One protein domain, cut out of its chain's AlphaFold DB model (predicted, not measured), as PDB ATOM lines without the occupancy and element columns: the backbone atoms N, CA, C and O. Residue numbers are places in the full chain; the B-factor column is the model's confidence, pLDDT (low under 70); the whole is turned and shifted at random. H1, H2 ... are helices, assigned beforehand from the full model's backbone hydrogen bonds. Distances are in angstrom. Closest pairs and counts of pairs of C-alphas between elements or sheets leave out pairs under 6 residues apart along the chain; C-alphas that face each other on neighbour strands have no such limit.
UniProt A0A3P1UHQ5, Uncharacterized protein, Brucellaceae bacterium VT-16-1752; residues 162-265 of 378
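This is residues 162 to 265 of the 378 residues of an uncharacterized protein of Brucellaceae bacterium VT-16-1752 (UniProt A0A3P1UHQ5). The long helices H5 and H2 run side by side, H4 runs back beside H5, H1 crosses one end of the three, and short H3 meets the far end of H2. The printed part has 104 residues with five named helices, H1 to H5 in order, and no named strand: all helix. It is compact, with a radius of gyration of the C-alphas of 14.4 A, spanning 44 by 30 by 19 A.

H5, residues 243 to 262, touches H2, residues 177 to 194, at a shallow tilt of 21 degrees, the same way; the closest C-alphas, Leu 257 and Ile 186, are 5.4 A apart. H4, residues 220 to 231, is close to H5 but not clearly touching; the closest C-alphas, Leu 228 and Leu 249, are 7.4 A apart. H1, residues 162 to 175, touches residues 225 to 229 of H4, about perpendicular at 83 degrees; the closest C-alphas, Leu 166 and Arg 229, are 5.8 A apart. H1 and H2 touch only at the corner. H3, residues 201 to 205, and H2 only just touch, with 3 pairs of C-alphas within 8 A. Every O i to N i+4 pair is within hydrogen-bond range in H1, H2, H3 and H5, and 6 of 8 in H4.

H5 is 29.0 A long, H2 25.9 A, H1 19.9 A. C-alpha 162 is at (18.926, -4.043, -12.378), C-alpha 262 at (-7.020, -17.073, -19.687).

The printed part has no cut. The links H3 to H4 and H4 to H5 are long. The model's pLDDT is under 70 at residues 209 to 218 and 233 to 238.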
ATOM      1  N   CYS A 162      20.205  -3.337 -12.142       70.56
ATOM      2  CA  CYS A 162      18.926  -4.043 -12.378       70.56
ATOM      3  C   CYS A 162      18.094  -4.252 -11.102       70.56
ATOM      4  O   CYS A 162      16.888  -4.018 -11.062       70.56
ATOM      5  N   SER A 163      18.755  -4.622 -10.016       74.62
ATOM      6  CA  SER A 163      18.129  -4.820  -8.716       74.62
ATOM      7  C   SER A 163      17.575  -3.556  -8.090       74.62
ATOM      8  O   SER A 163      16.589  -3.594  -7.361       74.62
ATOM      9  N   ARG A 164      18.234  -2.429  -8.347       78.81
ATOM     10  CA  ARG A 164      17.795  -1.127  -7.870       78.81
ATOM     11  C   ARG A 164      16.600  -0.646  -8.683       78.81
ATOM     12  O   ARG A 164      15.640  -0.159  -8.096       78.81
ATOM     13  N   GLU A 165      16.634  -0.828  -9.999       80.88
ATOM     14  CA  GLU A 165      15.500  -0.556 -10.890       80.88
ATOM     15  C   GLU A 165      14.273  -1.380 -10.477       80.88
ATOM     16  O   GLU A 165      13.188  -0.830 -10.293       80.88
ATOM     17  N   LEU A 166      14.457  -2.683 -10.236       84.12
ATOM     18  CA  LEU A 166      13.392  -3.554  -9.749       84.12
ATOM     19  C   LEU A 166      12.893  -3.108  -8.368       84.12
ATOM     20  O   LEU A 166      11.690  -3.002  -8.162       84.12
ATOM     21  N   ALA A 167      13.789  -2.747  -7.443       86.44
ATOM     22  CA  ALA A 167      13.388  -2.229  -6.136       86.44
ATOM     23  C   ALA A 167      12.531  -0.952  -6.236       86.44
ATOM     24  O   ALA A 167      11.633  -0.766  -5.417       86.44
ATOM     25  N   ILE A 168      12.761  -0.090  -7.235       88.44
ATOM     26  CA  ILE A 168      11.918   1.090  -7.495       88.44
ATOM     27  C   ILE A 168      10.515   0.667  -7.956       88.44
ATOM     28  O   ILE A 168       9.527   1.212  -7.453       88.44
ATOM     29  N   VAL A 169      10.413  -0.308  -8.869       90.38
ATOM     30  CA  VAL A 169       9.124  -0.879  -9.308       90.38
ATOM     31  C   VAL A 169       8.372  -1.444  -8.111       90.38
ATOM     32  O   VAL A 169       7.251  -1.027  -7.833       90.38
ATOM     33  N   GLU A 170       9.012  -2.335  -7.358       91.19
ATOM     34  CA  GLU A 170       8.397  -3.046  -6.239       91.19
ATOM     35  C   GLU A 170       7.992  -2.099  -5.105       91.19
ATOM     36  O   GLU A 170       6.887  -2.193  -4.572       91.19
ATOM     37  N   ALA A 171       8.831  -1.111  -4.779       92.06
ATOM     38  CA  ALA A 171       8.477  -0.076  -3.813       92.06
ATOM     39  C   ALA A 171       7.276   0.762  -4.284       92.06
ATOM     40  O   ALA A 171       6.432   1.150  -3.469       92.06
ATOM     41  N   THR A 172       7.168   1.028  -5.588       93.94
ATOM     42  CA  THR A 172       6.019   1.746  -6.155       93.94
ATOM     43  C   THR A 172       4.752   0.896  -6.090       93.94
ATOM     44  O   THR A 172       3.731   1.386  -5.610       93.94
ATOM     45  N   ILE A 173       4.822  -0.385  -6.471       94.19
ATOM     46  CA  ILE A 173       3.702  -1.331  -6.350       94.19
ATOM     47  C   ILE A 173       3.230  -1.415  -4.897       94.19
ATOM     48  O   ILE A 173       2.034  -1.357  -4.640       94.19
ATOM     49  N   ALA A 174       4.153  -1.519  -3.939       94.56
ATOM     50  CA  ALA A 174       3.818  -1.663  -2.527       94.56
ATOM     51  C   ALA A 174       3.215  -0.390  -1.904       94.56
ATOM     52  O   ALA A 174       2.394  -0.484  -0.988       94.56
ATOM     53  N   SER A 175       3.635   0.793  -2.361       94.00
ATOM     54  CA  SER A 175       3.196   2.078  -1.798       94.00
ATOM     55  C   SER A 175       1.923   2.640  -2.438       94.00
ATOM     56  O   SER A 175       1.226   3.423  -1.789       94.00
ATOM     57  N   ASP A 176       1.586   2.226  -3.661       95.94
ATOM     58  CA  ASP A 176       0.345   2.593  -4.343       95.94
ATOM     59  C   ASP A 176      -0.776   1.569  -4.045       95.94
ATOM     60  O   ASP A 176      -0.646   0.391  -4.384       95.94
ATOM     61  N   PRO A 177      -1.906   1.972  -3.424       97.06
ATOM     62  CA  PRO A 177      -2.970   1.038  -3.052       97.06
ATOM     63  C   PRO A 177      -3.602   0.271  -4.221       97.06
ATOM     64  O   PRO A 177      -4.064  -0.856  -4.019       97.06
ATOM     65  N   GLU A 178      -3.662   0.875  -5.409       96.38
ATOM     66  CA  GLU A 178      -4.271   0.276  -6.596       96.38
ATOM     67  C   GLU A 178      -3.321  -0.742  -7.232       96.38
ATOM     68  O   GLU A 178      -3.722  -1.880  -7.483       96.38
ATOM     69  N   LEU A 179      -2.045  -0.379  -7.400       96.81
ATOM     70  CA  LEU A 179      -1.024  -1.309  -7.893       96.81
ATOM     71  C   LEU A 179      -0.836  -2.488  -6.930       96.81
ATOM     72  O   LEU A 179      -0.788  -3.637  -7.369       96.81
ATOM     73  N   ALA A 180      -0.831  -2.236  -5.617       97.44
ATOM     74  CA  ALA A 180      -0.767  -3.288  -4.607       97.44
ATOM     75  C   ALA A 180      -1.978  -4.233  -4.672       97.44
ATOM     76  O   ALA A 180      -1.860  -5.423  -4.379       97.44
ATOM     77  N   ALA A 181      -3.165  -3.716  -5.011       97.50
ATOM     78  CA  ALA A 181      -4.352  -4.544  -5.196       97.50
ATOM     79  C   ALA A 181      -4.238  -5.422  -6.447       97.50
ATOM     80  O   ALA A 181      -4.493  -6.620  -6.346       97.50
ATOM     81  N   LEU A 182      -3.789  -4.859  -7.575       97.50
ATOM     82  CA  LEU A 182      -3.526  -5.617  -8.801       97.50
ATOM     83  C   LEU A 182      -2.486  -6.717  -8.576       97.50
ATOM     84  O   LEU A 182      -2.716  -7.853  -8.982       97.50
ATOM     85  N   ARG A 183      -1.386  -6.414  -7.874       96.81
ATOM     86  CA  ARG A 183      -0.364  -7.416  -7.549       96.81
ATOM     87  C   ARG A 183      -0.944  -8.573  -6.740       96.81
ATOM     88  O   ARG A 183      -0.812  -9.715  -7.150       96.81
ATOM     89  N   ARG A 184      -1.703  -8.291  -5.675       97.31
ATOM     90  CA  ARG A 184      -2.377  -9.348  -4.897       97.31
ATOM     91  C   ARG A 184      -3.332 -10.196  -5.742       97.31
ATOM     92  O   ARG A 184      -3.468 -11.389  -5.483       97.31
ATOM     93  N   SER A 185      -4.020  -9.594  -6.713       98.06
ATOM     94  CA  SER A 185      -4.881 -10.331  -7.646       98.06
ATOM     95  C   SER A 185      -4.080 -11.258  -8.561       98.06
ATOM     96  O   SER A 185      -4.510 -12.391  -8.770       98.06
ATOM     97  N   ILE A 186      -2.917 -10.816  -9.050       96.12
ATOM     98  CA  ILE A 186      -1.969 -11.652  -9.803       96.12
ATOM     99  C   ILE A 186      -1.504 -12.829  -8.940       96.12
ATOM    100  O   ILE A 186      -1.706 -13.976  -9.338       96.12
ATOM    101  N   ASP A 187      -0.999 -12.566  -7.732       95.38
ATOM    102  CA  ASP A 187      -0.484 -13.604  -6.826       95.38
ATOM    103  C   ASP A 187      -1.576 -14.634  -6.479       95.38
ATOM    104  O   ASP A 187      -1.362 -15.847  -6.523       95.38
ATOM    105  N   THR A 188      -2.797 -14.157  -6.200       96.62
ATOM    106  CA  THR A 188      -3.961 -15.023  -5.944       96.62
ATOM    107  C   THR A 188      -4.255 -15.903  -7.156       96.62
ATOM    108  O   THR A 188      -4.474 -17.105  -7.014       96.62
ATOM    109  N   ARG A 189      -4.234 -15.324  -8.362       96.75
ATOM    110  CA  ARG A 189      -4.529 -16.058  -9.591       96.75
ATOM    111  C   ARG A 189      -3.461 -17.107  -9.909       96.75
ATOM    112  O   ARG A 189      -3.825 -18.197 -10.350       96.75
ATOM    113  N   ILE A 190      -2.186 -16.808  -9.672       94.94
ATOM    114  CA  ILE A 190      -1.085 -17.777  -9.785       94.94
ATOM    115  C   ILE A 190      -1.312 -18.931  -8.802       94.94
ATOM    116  O   ILE A 190      -1.312 -20.093  -9.212       94.94
ATOM    117  N   GLY A 191      -1.621 -18.633  -7.536       94.44
ATOM    118  CA  GLY A 191      -1.959 -19.653  -6.536       94.44
ATOM    119  C   GLY A 191      -3.142 -20.540  -6.947       94.44
ATOM    120  O   GLY A 191      -3.085 -21.767  -6.811       94.44
ATOM    121  N   ASP A 192      -4.190 -19.943  -7.521       95.38
ATOM    122  CA  ASP A 192      -5.352 -20.662  -8.049       95.38
ATOM    123  C   ASP A 192      -5.007 -21.533  -9.266       95.38
ATOM    124  O   ASP A 192      -5.582 -22.611  -9.429       95.38
ATOM    125  N   LEU A 193      -4.106 -21.084 -10.146       94.56
ATOM    126  CA  LEU A 193      -3.611 -21.872 -11.278       94.56
ATOM    127  C   LEU A 193      -2.837 -23.094 -10.783       94.56
ATOM    128  O   LEU A 193      -3.181 -24.211 -11.164       94.56
ATOM    129  N   LYS A 194      -1.878 -22.901  -9.874       93.12
ATOM    130  CA  LYS A 194      -1.056 -23.976  -9.291       93.12
ATOM    131  C   LYS A 194      -1.891 -24.999  -8.511       93.12
ATOM    132  O   LYS A 194      -1.574 -26.182  -8.496       93.12
ATOM    133  N   SER A 195      -2.991 -24.562  -7.894       93.25
ATOM    134  CA  SER A 195      -3.874 -25.421  -7.088       93.25
ATOM    135  C   SER A 195      -4.937 -26.174  -7.901       93.25
ATOM    136  O   SER A 195      -5.737 -26.927  -7.330       93.25
ATOM    137  N   GLN A 196      -5.008 -25.972  -9.221       92.25
ATOM    138  CA  GLN A 196      -5.998 -26.651 -10.055       92.25
ATOM    139  C   GLN A 196      -5.755 -28.160 -10.104       92.25
ATOM    140  O   GLN A 196      -4.640 -28.662 -10.213       92.25
ATOM    141  N   LYS A 197      -6.852 -28.921 -10.060       88.62
ATOM    142  CA  LYS A 197      -6.788 -30.376 -10.162       88.62
ATOM    143  C   LYS A 197      -6.211 -30.783 -11.523       88.62
ATOM    144  O   LYS A 197      -6.806 -30.467 -12.548       88.62
ATOM    145  N   GLY A 198      -5.148 -31.583 -11.499       85.81
ATOM    146  CA  GLY A 198      -4.497 -32.103 -12.704       85.81
ATOM    147  C   GLY A 198      -3.318 -31.264 -13.192       85.81
ATOM    148  O   GLY A 198      -2.758 -31.609 -14.223       85.81
ATOM    149  N   VAL A 199      -2.948 -30.207 -12.463       89.12
ATOM    150  CA  VAL A 199      -1.690 -29.486 -12.675       89.12
ATOM    151  C   VAL A 199      -0.550 -30.285 -12.054       89.12
ATOM    152  O   VAL A 199      -0.646 -30.710 -10.900       89.12
ATOM    153  N   ASP A 200       0.491 -30.526 -12.845       89.81
ATOM    154  CA  ASP A 200       1.708 -31.197 -12.396       89.81
ATOM    155  C   ASP A 200       2.608 -30.250 -11.585       89.81
ATOM    156  O   ASP A 200       2.549 -29.031 -11.744       89.81
ATOM    157  N   ALA A 201       3.452 -30.807 -10.714       87.25
ATOM    158  CA  ALA A 201       4.381 -30.018  -9.910       87.25
ATOM    159  C   ALA A 201       5.371 -29.222 -10.778       87.25
ATOM    160  O   ALA A 201       5.628 -28.064 -10.464       87.25
ATOM    161  N   ALA A 202       5.856 -29.792 -11.884       84.75
ATOM    162  CA  ALA A 202       6.746 -29.098 -12.812       84.75
ATOM    163  C   ALA A 202       6.022 -27.960 -13.548       84.75
ATOM    164  O   ALA A 202       6.555 -26.862 -13.682       84.75
ATOM    165  N   ALA A 203       4.768 -28.180 -13.958       87.56
ATOM    166  CA  ALA A 203       3.940 -27.134 -14.562       87.56
ATOM    167  C   ALA A 203       3.636 -25.991 -13.578       87.56
ATOM    168  O   ALA A 203       3.558 -24.832 -13.980       87.56
ATOM    169  N   ALA A 204       3.454 -26.314 -12.293       89.81
ATOM    170  CA  ALA A 204       3.269 -25.324 -11.238       89.81
ATOM    171  C   ALA A 204       4.559 -24.547 -10.926       89.81
ATOM    172  O   ALA A 204       4.468 -23.342 -10.705       89.81
ATOM    173  N   ALA A 205       5.718 -25.217 -10.922       86.69
ATOM    174  CA  ALA A 205       7.031 -24.603 -10.707       86.69
ATOM    175  C   ALA A 205       7.431 -23.681 -11.870       86.69
ATOM    176  O   ALA A 205       7.886 -22.571 -11.653       86.69
ATOM    177  N   ALA A 206       7.132 -24.053 -13.118       86.56
ATOM    178  CA  ALA A 206       7.411 -23.193 -14.270       86.56
ATOM    179  C   ALA A 206       6.665 -21.838 -14.233       86.56
ATOM    180  O   ALA A 206       7.056 -20.898 -14.926       86.56
ATOM    181  N   LEU A 207       5.571 -21.732 -13.467       89.00
ATOM    182  CA  LEU A 207       4.823 -20.483 -13.276       89.00
ATOM    183  C   LEU A 207       5.323 -19.665 -12.067       89.00
ATOM    184  O   LEU A 207       4.803 -18.574 -11.840       89.00
ATOM    185  N   ASP A 208       6.249 -20.190 -11.261       81.88
ATOM    186  CA  ASP A 208       6.559 -19.644  -9.937       81.88
ATOM    187  C   ASP A 208       7.275 -18.280  -9.957       81.88
ATOM    188  O   ASP A 208       7.568 -17.700 -11.008       81.88
ATOM    189  N   GLU A 209       7.435 -17.722  -8.756       64.56
ATOM    190  CA  GLU A 209       8.137 -16.461  -8.478       64.56
ATOM    191  C   GLU A 209       9.489 -16.674  -7.763       64.56
ATOM    192  O   GLU A 209      10.288 -15.734  -7.694       64.56
ATOM    193  N   ASP A 210       9.715 -17.862  -7.194       55.94
ATOM    194  CA  ASP A 210      10.807 -18.152  -6.267       55.94
ATOM    195  C   ASP A 210      12.055 -18.670  -7.005       55.94
ATOM    196  O   ASP A 210      12.262 -19.870  -7.135       55.94
ATOM    197  N   GLU A 211      12.959 -17.756  -7.377       53.69
ATOM    198  CA  GLU A 211      14.306 -18.113  -7.837       53.69
ATOM    199  C   GLU A 211      15.077 -18.854  -6.729       53.69
ATOM    200  O   GLU A 211      15.699 -18.234  -5.859       53.69
ATOM    201  N   ASP A 212      15.081 -20.186  -6.753       52.31
ATOM    202  CA  ASP A 212      16.069 -20.951  -6.002       52.31
ATOM    203  C   ASP A 212      17.460 -20.638  -6.597       52.31
ATOM    204  O   ASP A 212      17.751 -20.946  -7.750       52.31
ATOM    205  N   GLU A 213      18.333 -19.998  -5.801       52.44
ATOM    206  CA  GLU A 213      19.633 -19.403  -6.201       52.44
ATOM    207  C   GLU A 213      20.617 -20.349  -6.936       52.44
ATOM    208  O   GLU A 213      21.656 -19.893  -7.438       52.44
ATOM    209  N   ASP A 214      20.313 -21.647  -6.986       50.75
ATOM    210  CA  ASP A 214      21.177 -22.718  -7.480       50.75
ATOM    211  C   ASP A 214      20.672 -23.412  -8.765       50.75
ATOM    212  O   ASP A 214      21.440 -24.177  -9.356       50.75
ATOM    213  N   GLU A 215      19.450 -23.142  -9.243       51.38
ATOM    214  CA  GLU A 215      18.918 -23.741 -10.478       51.38
ATOM    215  C   GLU A 215      18.426 -22.636 -11.433       51.38
ATOM    216  O   GLU A 215      17.562 -21.836 -11.096       51.38
ATOM    217  N   ASP A 216      19.036 -22.547 -12.624       50.00
ATOM    218  CA  ASP A 216      18.736 -21.570 -13.686       50.00
ATOM    219  C   ASP A 216      17.341 -21.819 -14.320       50.00
ATOM    220  O   ASP A 216      17.231 -21.990 -15.539       50.00
ATOM    221  N   GLU A 217      16.274 -21.934 -13.525       52.50
ATOM    222  CA  GLU A 217      14.962 -22.345 -14.024       52.50
ATOM    223  C   GLU A 217      14.105 -21.159 -14.492       52.50
ATOM    224  O   GLU A 217      14.018 -20.093 -13.884       52.50
ATOM    225  N   ASP A 218      13.511 -21.362 -15.670       59.09
ATOM    226  CA  ASP A 218      12.733 -20.433 -16.490       59.09
ATOM    227  C   ASP A 218      11.381 -20.044 -15.858       59.09
ATOM    228  O   ASP A 218      10.321 -20.240 -16.456       59.09
ATOM    229  N   GLU A 219      11.395 -19.479 -14.656       82.31
ATOM    230  CA  GLU A 219      10.179 -19.111 -13.939       82.31
ATOM    231  C   GLU A 219       9.461 -17.915 -14.575       82.31
ATOM    232  O   GLU A 219       9.985 -16.799 -14.684       82.31
ATOM    233  N   ASP A 220       8.229 -18.150 -15.021       88.69
ATOM    234  CA  ASP A 220       7.473 -17.198 -15.829       88.69
ATOM    235  C   ASP A 220       7.180 -15.878 -15.104       88.69
ATOM    236  O   ASP A 220       7.347 -14.801 -15.683       88.69
ATOM    237  N   GLU A 221       6.746 -15.927 -13.842       90.56
ATOM    238  CA  GLU A 221       6.393 -14.712 -13.105       90.56
ATOM    239  C   GLU A 221       7.636 -13.922 -12.687       90.56
ATOM    240  O   GLU A 221       7.649 -12.695 -12.830       90.56
ATOM    241  N   ALA A 222       8.707 -14.594 -12.256       85.00
ATOM    242  CA  ALA A 222       9.984 -13.944 -11.968       85.00
ATOM    243  C   ALA A 222      10.521 -13.200 -13.206       85.00
ATOM    244  O   ALA A 222      10.880 -12.015 -13.134       85.00
ATOM    245  N   ARG A 223      10.471 -13.850 -14.379       84.50
ATOM    246  CA  ARG A 223      10.804 -13.230 -15.669       84.50
ATOM    247  C   ARG A 223       9.900 -12.034 -15.963       84.50
ATOM    248  O   ARG A 223      10.402 -10.949 -16.253       84.50
ATOM    249  N   TYR A 224       8.582 -12.176 -15.847       87.94
ATOM    250  CA  TYR A 224       7.655 -11.063 -16.079       87.94
ATOM    251  C   TYR A 224       7.977  -9.842 -15.198       87.94
ATOM    252  O   TYR A 224       8.051  -8.717 -15.693       87.94
ATOM    253  N   ARG A 225       8.262 -10.037 -13.905       87.06
ATOM    254  CA  ARG A 225       8.645  -8.934 -13.006       87.06
ATOM    255  C   ARG A 225       9.924  -8.241 -13.444       87.06
ATOM    256  O   ARG A 225       9.978  -7.010 -13.465       87.06
ATOM    257  N   ARG A 226      10.942  -9.006 -13.848       83.12
ATOM    258  CA  ARG A 226      12.172  -8.432 -14.410       83.12
ATOM    259  C   ARG A 226      11.902  -7.645 -15.690       83.12
ATOM    260  O   ARG A 226      12.584  -6.647 -15.915       83.12
ATOM    261  N   SER A 227      10.906  -8.021 -16.496       82.81
ATOM    262  CA  SER A 227      10.549  -7.283 -17.715       82.81
ATOM    263  C   SER A 227       9.958  -5.901 -17.423       82.81
ATOM    264  O   SER A 227      10.161  -4.979 -18.213       82.81
ATOM    265  N   LEU A 228       9.299  -5.702 -16.275       86.50
ATOM    266  CA  LEU A 228       8.696  -4.410 -15.921       86.50
ATOM    267  C   LEU A 228       9.731  -3.281 -15.872       86.50
ATOM    268  O   LEU A 228       9.459  -2.189 -16.367       86.50
ATOM    269  N   ARG A 229      10.936  -3.544 -15.347       81.06
ATOM    270  CA  ARG A 229      12.015  -2.535 -15.290       81.06
ATOM    271  C   ARG A 229      12.407  -2.046 -16.686       81.06
ATOM    272  O   ARG A 229      12.618  -0.857 -16.909       81.06
ATOM    273  N   ARG A 230      12.475  -3.000 -17.617       72.88
ATOM    274  CA  ARG A 230      12.895  -2.822 -19.003       72.88
ATOM    275  C   ARG A 230      11.850  -2.021 -19.753       72.88
ATOM    276  O   ARG A 230      12.184  -1.044 -20.413       72.88
ATOM    277  N   ASP A 231      10.598  -2.438 -19.636       71.38
ATOM    278  CA  ASP A 231       9.525  -1.875 -20.437       71.38
ATOM    279  C   ASP A 231       9.109  -0.475 -19.978       71.38
ATOM    280  O   ASP A 231       8.693   0.338 -20.800       71.38
ATOM    281  N   LEU A 232       9.272  -0.187 -18.685       73.19
ATOM    282  CA  LEU A 232       9.099   1.149 -18.114       73.19
ATOM    283  C   LEU A 232      10.341   2.035 -18.309       73.19
ATOM    284  O   LEU A 232      10.346   3.180 -17.873       73.19
ATOM    285  N   TYR A 233      11.406   1.514 -18.937       69.50
ATOM    286  CA  TYR A 233      12.681   2.209 -19.135       69.50
ATOM    287  C   TYR A 233      13.233   2.843 -17.848       69.50
ATOM    288  O   TYR A 233      13.824   3.927 -17.879       69.50
ATOM    289  N   ILE A 234      13.044   2.168 -16.711       67.75
ATOM    290  CA  ILE A 234      13.415   2.704 -15.402       67.75
ATOM    291  C   ILE A 234      14.927   2.766 -15.319       67.75
ATOM    292  O   ILE A 234      15.615   1.758 -15.447       67.75
ATOM    293  N   LEU A 235      15.434   3.969 -15.077       67.44
ATOM    294  CA  LEU A 235      16.849   4.192 -14.840       67.44
ATOM    295  C   LEU A 235      17.134   4.113 -13.341       67.44
ATOM    296  O   LEU A 235      16.339   4.581 -12.522       67.44
ATOM    297  N   ALA A 236      18.292   3.574 -12.980       59.53
ATOM    298  CA  ALA A 236      18.759   3.439 -11.602       59.53
ATOM    299  C   ALA A 236      18.723   4.737 -10.778       59.53
ATOM    300  O   ALA A 236      18.559   4.734  -9.558       59.53
ATOM    301  N   ASP A 237      18.922   5.871 -11.428       65.25
ATOM    302  CA  ASP A 237      18.935   7.200 -10.827       65.25
ATOM    303  C   ASP A 237      17.532   7.820 -10.686       65.25
ATOM    304  O   ASP A 237      17.386   8.914 -10.133       65.25
ATOM    305  N   SER A 238      16.488   7.097 -11.093       66.38
ATOM    306  CA  SER A 238      15.100   7.466 -10.825       66.38
ATOM    307  C   SER A 238      14.835   7.398  -9.321       66.38
ATOM    308  O   SER A 238      14.965   6.353  -8.687       66.38
ATOM    309  N   ALA A 239      14.449   8.525  -8.723       70.00
ATOM    310  CA  ALA A 239      14.073   8.561  -7.309       70.00
ATOM    311  C   ALA A 239      12.689   7.933  -7.058       70.00
ATOM    312  O   ALA A 239      12.427   7.438  -5.964       70.00
ATOM    313  N   ALA A 240      11.805   7.994  -8.056       77.31
ATOM    314  CA  ALA A 240      10.463   7.425  -8.053       77.31
ATOM    315  C   ALA A 240       9.930   7.353  -9.491       77.31
ATOM    316  O   ALA A 240      10.383   8.109 -10.352       77.31
ATOM    317  N   LEU A 241       8.933   6.498  -9.715       84.75
ATOM    318  CA  LEU A 241       8.176   6.464 -10.965       84.75
ATOM    319  C   LEU A 241       7.335   7.733 -11.139       84.75
ATOM    320  O   LEU A 241       6.742   8.245 -10.177       84.75
ATOM    321  N   THR A 242       7.280   8.241 -12.370       86.19
ATOM    322  CA  THR A 242       6.385   9.339 -12.744       86.19
ATOM    323  C   THR A 242       4.923   8.875 -12.744       86.19
ATOM    324  O   THR A 242       4.621   7.692 -12.599       86.19
ATOM    325  N   GLU A 243       3.974   9.807 -12.887       84.44
ATOM    326  CA  GLU A 243       2.558   9.431 -13.026       84.44
ATOM    327  C   GLU A 243       2.294   8.639 -14.315       84.44
ATOM    328  O   GLU A 243       1.461   7.735 -14.323       84.44
ATOM    329  N   GLU A 244       3.029   8.946 -15.384       81.88
ATOM    330  CA  GLU A 244       2.963   8.213 -16.647       81.88
ATOM    331  C   GLU A 244       3.478   6.780 -16.471       81.88
ATOM    332  O   GLU A 244       2.758   5.838 -16.796       81.88
ATOM    333  N   ASP A 245       4.640   6.609 -15.831       84.62
ATOM    334  CA  ASP A 245       5.202   5.287 -15.521       84.62
ATOM    335  C   ASP A 245       4.261   4.470 -14.626       84.62
ATOM    336  O   ASP A 245       4.079   3.273 -14.835       84.62
ATOM    337  N   ARG A 246       3.614   5.106 -13.638       90.31
ATOM    338  CA  ARG A 246       2.587   4.449 -12.812       90.31
ATOM    339  C   ARG A 246       1.385   4.009 -13.643       90.31
ATOM    340  O   ARG A 246       0.837   2.935 -13.400       90.31
ATOM    341  N   SER A 247       0.964   4.828 -14.605       83.94
ATOM    342  CA  SER A 247      -0.126   4.481 -15.515       83.94
ATOM    343  C   SER A 247       0.235   3.312 -16.427       83.94
ATOM    344  O   SER A 247      -0.586   2.406 -16.580       83.94
ATOM    345  N   ASP A 248       1.446   3.294 -16.982       81.88
ATOM    346  CA  ASP A 248       1.929   2.178 -17.797       81.88
ATOM    347  C   ASP A 248       2.079   0.904 -16.954       81.88
ATOM    348  O   ASP A 248       1.567  -0.154 -17.320       81.88
ATOM    349  N   LEU A 249       2.649   1.010 -15.749       91.69
ATOM    350  CA  LEU A 249       2.764  -0.100 -14.802       91.69
ATOM    351  C   LEU A 249       1.392  -0.690 -14.442       91.69
ATOM    352  O   LEU A 249       1.225  -1.911 -14.449       91.69
ATOM    353  N   ARG A 250       0.379   0.152 -14.198       92.94
ATOM    354  CA  ARG A 250      -1.010  -0.299 -13.998       92.94
ATOM    355  C   ARG A 250      -1.524  -1.069 -15.213       92.94
ATOM    356  O   ARG A 250      -2.125  -2.133 -15.047       92.94
ATOM    357  N   GLY A 251      -1.300  -0.543 -16.418       83.94
ATOM    358  CA  GLY A 251      -1.690  -1.184 -17.673       83.94
ATOM    359  C   GLY A 251      -1.057  -2.565 -17.837       83.94
ATOM    360  O   GLY A 251      -1.756  -3.531 -18.141       83.94
ATOM    361  N   ARG A 252       0.237  -2.682 -17.531       88.62
ATOM    362  CA  ARG A 252       0.992  -3.940 -17.584       88.62
ATOM    363  C   ARG A 252       0.491  -4.963 -16.579       88.62
ATOM    364  O   ARG A 252       0.162  -6.077 -16.971       88.62
ATOM    365  N   LEU A 253       0.351  -4.590 -15.304       93.94
ATOM    366  CA  LEU A 253      -0.193  -5.493 -14.281       93.94
ATOM    367  C   LEU A 253      -1.618  -5.948 -14.631       93.94
ATOM    368  O   LEU A 253      -1.947  -7.123 -14.481       93.94
ATOM    369  N   SER A 254      -2.447  -5.047 -15.163       91.88
ATOM    370  CA  SER A 254      -3.797  -5.394 -15.627       91.88
ATOM    371  C   SER A 254      -3.764  -6.378 -16.800       91.88
ATOM    372  O   SER A 254      -4.516  -7.352 -16.812       91.88
ATOM    373  N   TRP A 255      -2.873  -6.160 -17.772       89.12
ATOM    374  CA  TRP A 255      -2.676  -7.070 -18.900       89.12
ATOM    375  C   TRP A 255      -2.194  -8.449 -18.439       89.12
ATOM    376  O   TRP A 255      -2.765  -9.461 -18.846       89.12
ATOM    377  N   ARG A 256      -1.210  -8.505 -17.535       93.69
ATOM    378  CA  ARG A 256      -0.703  -9.764 -16.974       93.69
ATOM    379  C   ARG A 256      -1.791 -10.541 -16.251       93.69
ATOM    380  O   ARG A 256      -1.919 -11.742 -16.471       93.69
ATOM    381  N   LEU A 257      -2.610  -9.866 -15.444       95.00
ATOM    382  CA  LEU A 257      -3.755 -10.501 -14.799       95.00
ATOM    383  C   LEU A 257      -4.713 -11.104 -15.839       95.00
ATOM    384  O   LEU A 257      -5.078 -12.270 -15.717       95.00
ATOM    385  N   ALA A 258      -5.047 -10.365 -16.901       90.75
ATOM    386  CA  ALA A 258      -5.911 -10.861 -17.976       90.75
ATOM    387  C   ALA A 258      -5.312 -12.071 -18.726       90.75
ATOM    388  O   ALA A 258      -6.040 -12.984 -19.129       90.75
ATOM    389  N   VAL A 259      -3.986 -12.114 -18.899       91.00
ATOM    390  CA  VAL A 259      -3.275 -13.285 -19.437       91.00
ATOM    391  C   VAL A 259      -3.434 -14.481 -18.493       91.00
ATOM    392  O   VAL A 259      -3.903 -15.539 -18.917       91.00
ATOM    393  N   LEU A 260      -3.146 -14.314 -17.201       94.94
ATOM    394  CA  LEU A 260      -3.264 -15.375 -16.192       94.94
ATOM    395  C   LEU A 260      -4.709 -15.881 -16.019       94.94
ATOM    396  O   LEU A 260      -4.954 -17.061 -15.747       94.94
ATOM    397  N   GLU A 261      -5.713 -15.027 -16.199       94.69
ATOM    398  CA  GLU A 261      -7.128 -15.424 -16.197       94.69
ATOM    399  C   GLU A 261      -7.469 -16.393 -17.339       94.69
ATOM    400  O   GLU A 261      -8.257 -17.328 -17.153       94.69
ATOM    401  N   ARG A 262      -6.832 -16.222 -18.501       94.12
ATOM    402  CA  ARG A 262      -7.020 -17.073 -19.687       94.12
ATOM    403  C   ARG A 262      -6.101 -18.291 -19.715       94.12
ATOM    404  O   ARG A 262      -6.386 -19.233 -20.458       94.12
ATOM    405  N   MET A 263      -5.032 -18.271 -18.933       94.94
ATOM    406  CA  MET A 263      -4.032 -19.327 -18.875       94.94
ATOM    407  C   MET A 263      -4.598 -20.647 -18.322       94.94
ATOM    408  O   MET A 263      -5.510 -20.676 -17.485       94.94
ATOM    409  N   SER A 264      -4.045 -21.757 -18.805       92.81
ATOM    410  CA  SER A 264      -4.312 -23.121 -18.361       92.81
ATOM    411  C   SER A 264      -3.001 -23.895 -18.240       92.81
ATOM    412  O   SER A 264      -2.235 -23.960 -19.200       92.81
ATOM    413  N   LEU A 265      -2.790 -24.532 -17.086       89.75
ATOM    414  CA  LEU A 265      -1.633 -25.393 -16.800       89.75
ATOM    415  C   LEU A 265      -1.902 -26.882 -17.088       89.75
ATOM    416  O   LEU A 265      -1.127 -27.748 -16.706       89.75
TER     417      LEU A 265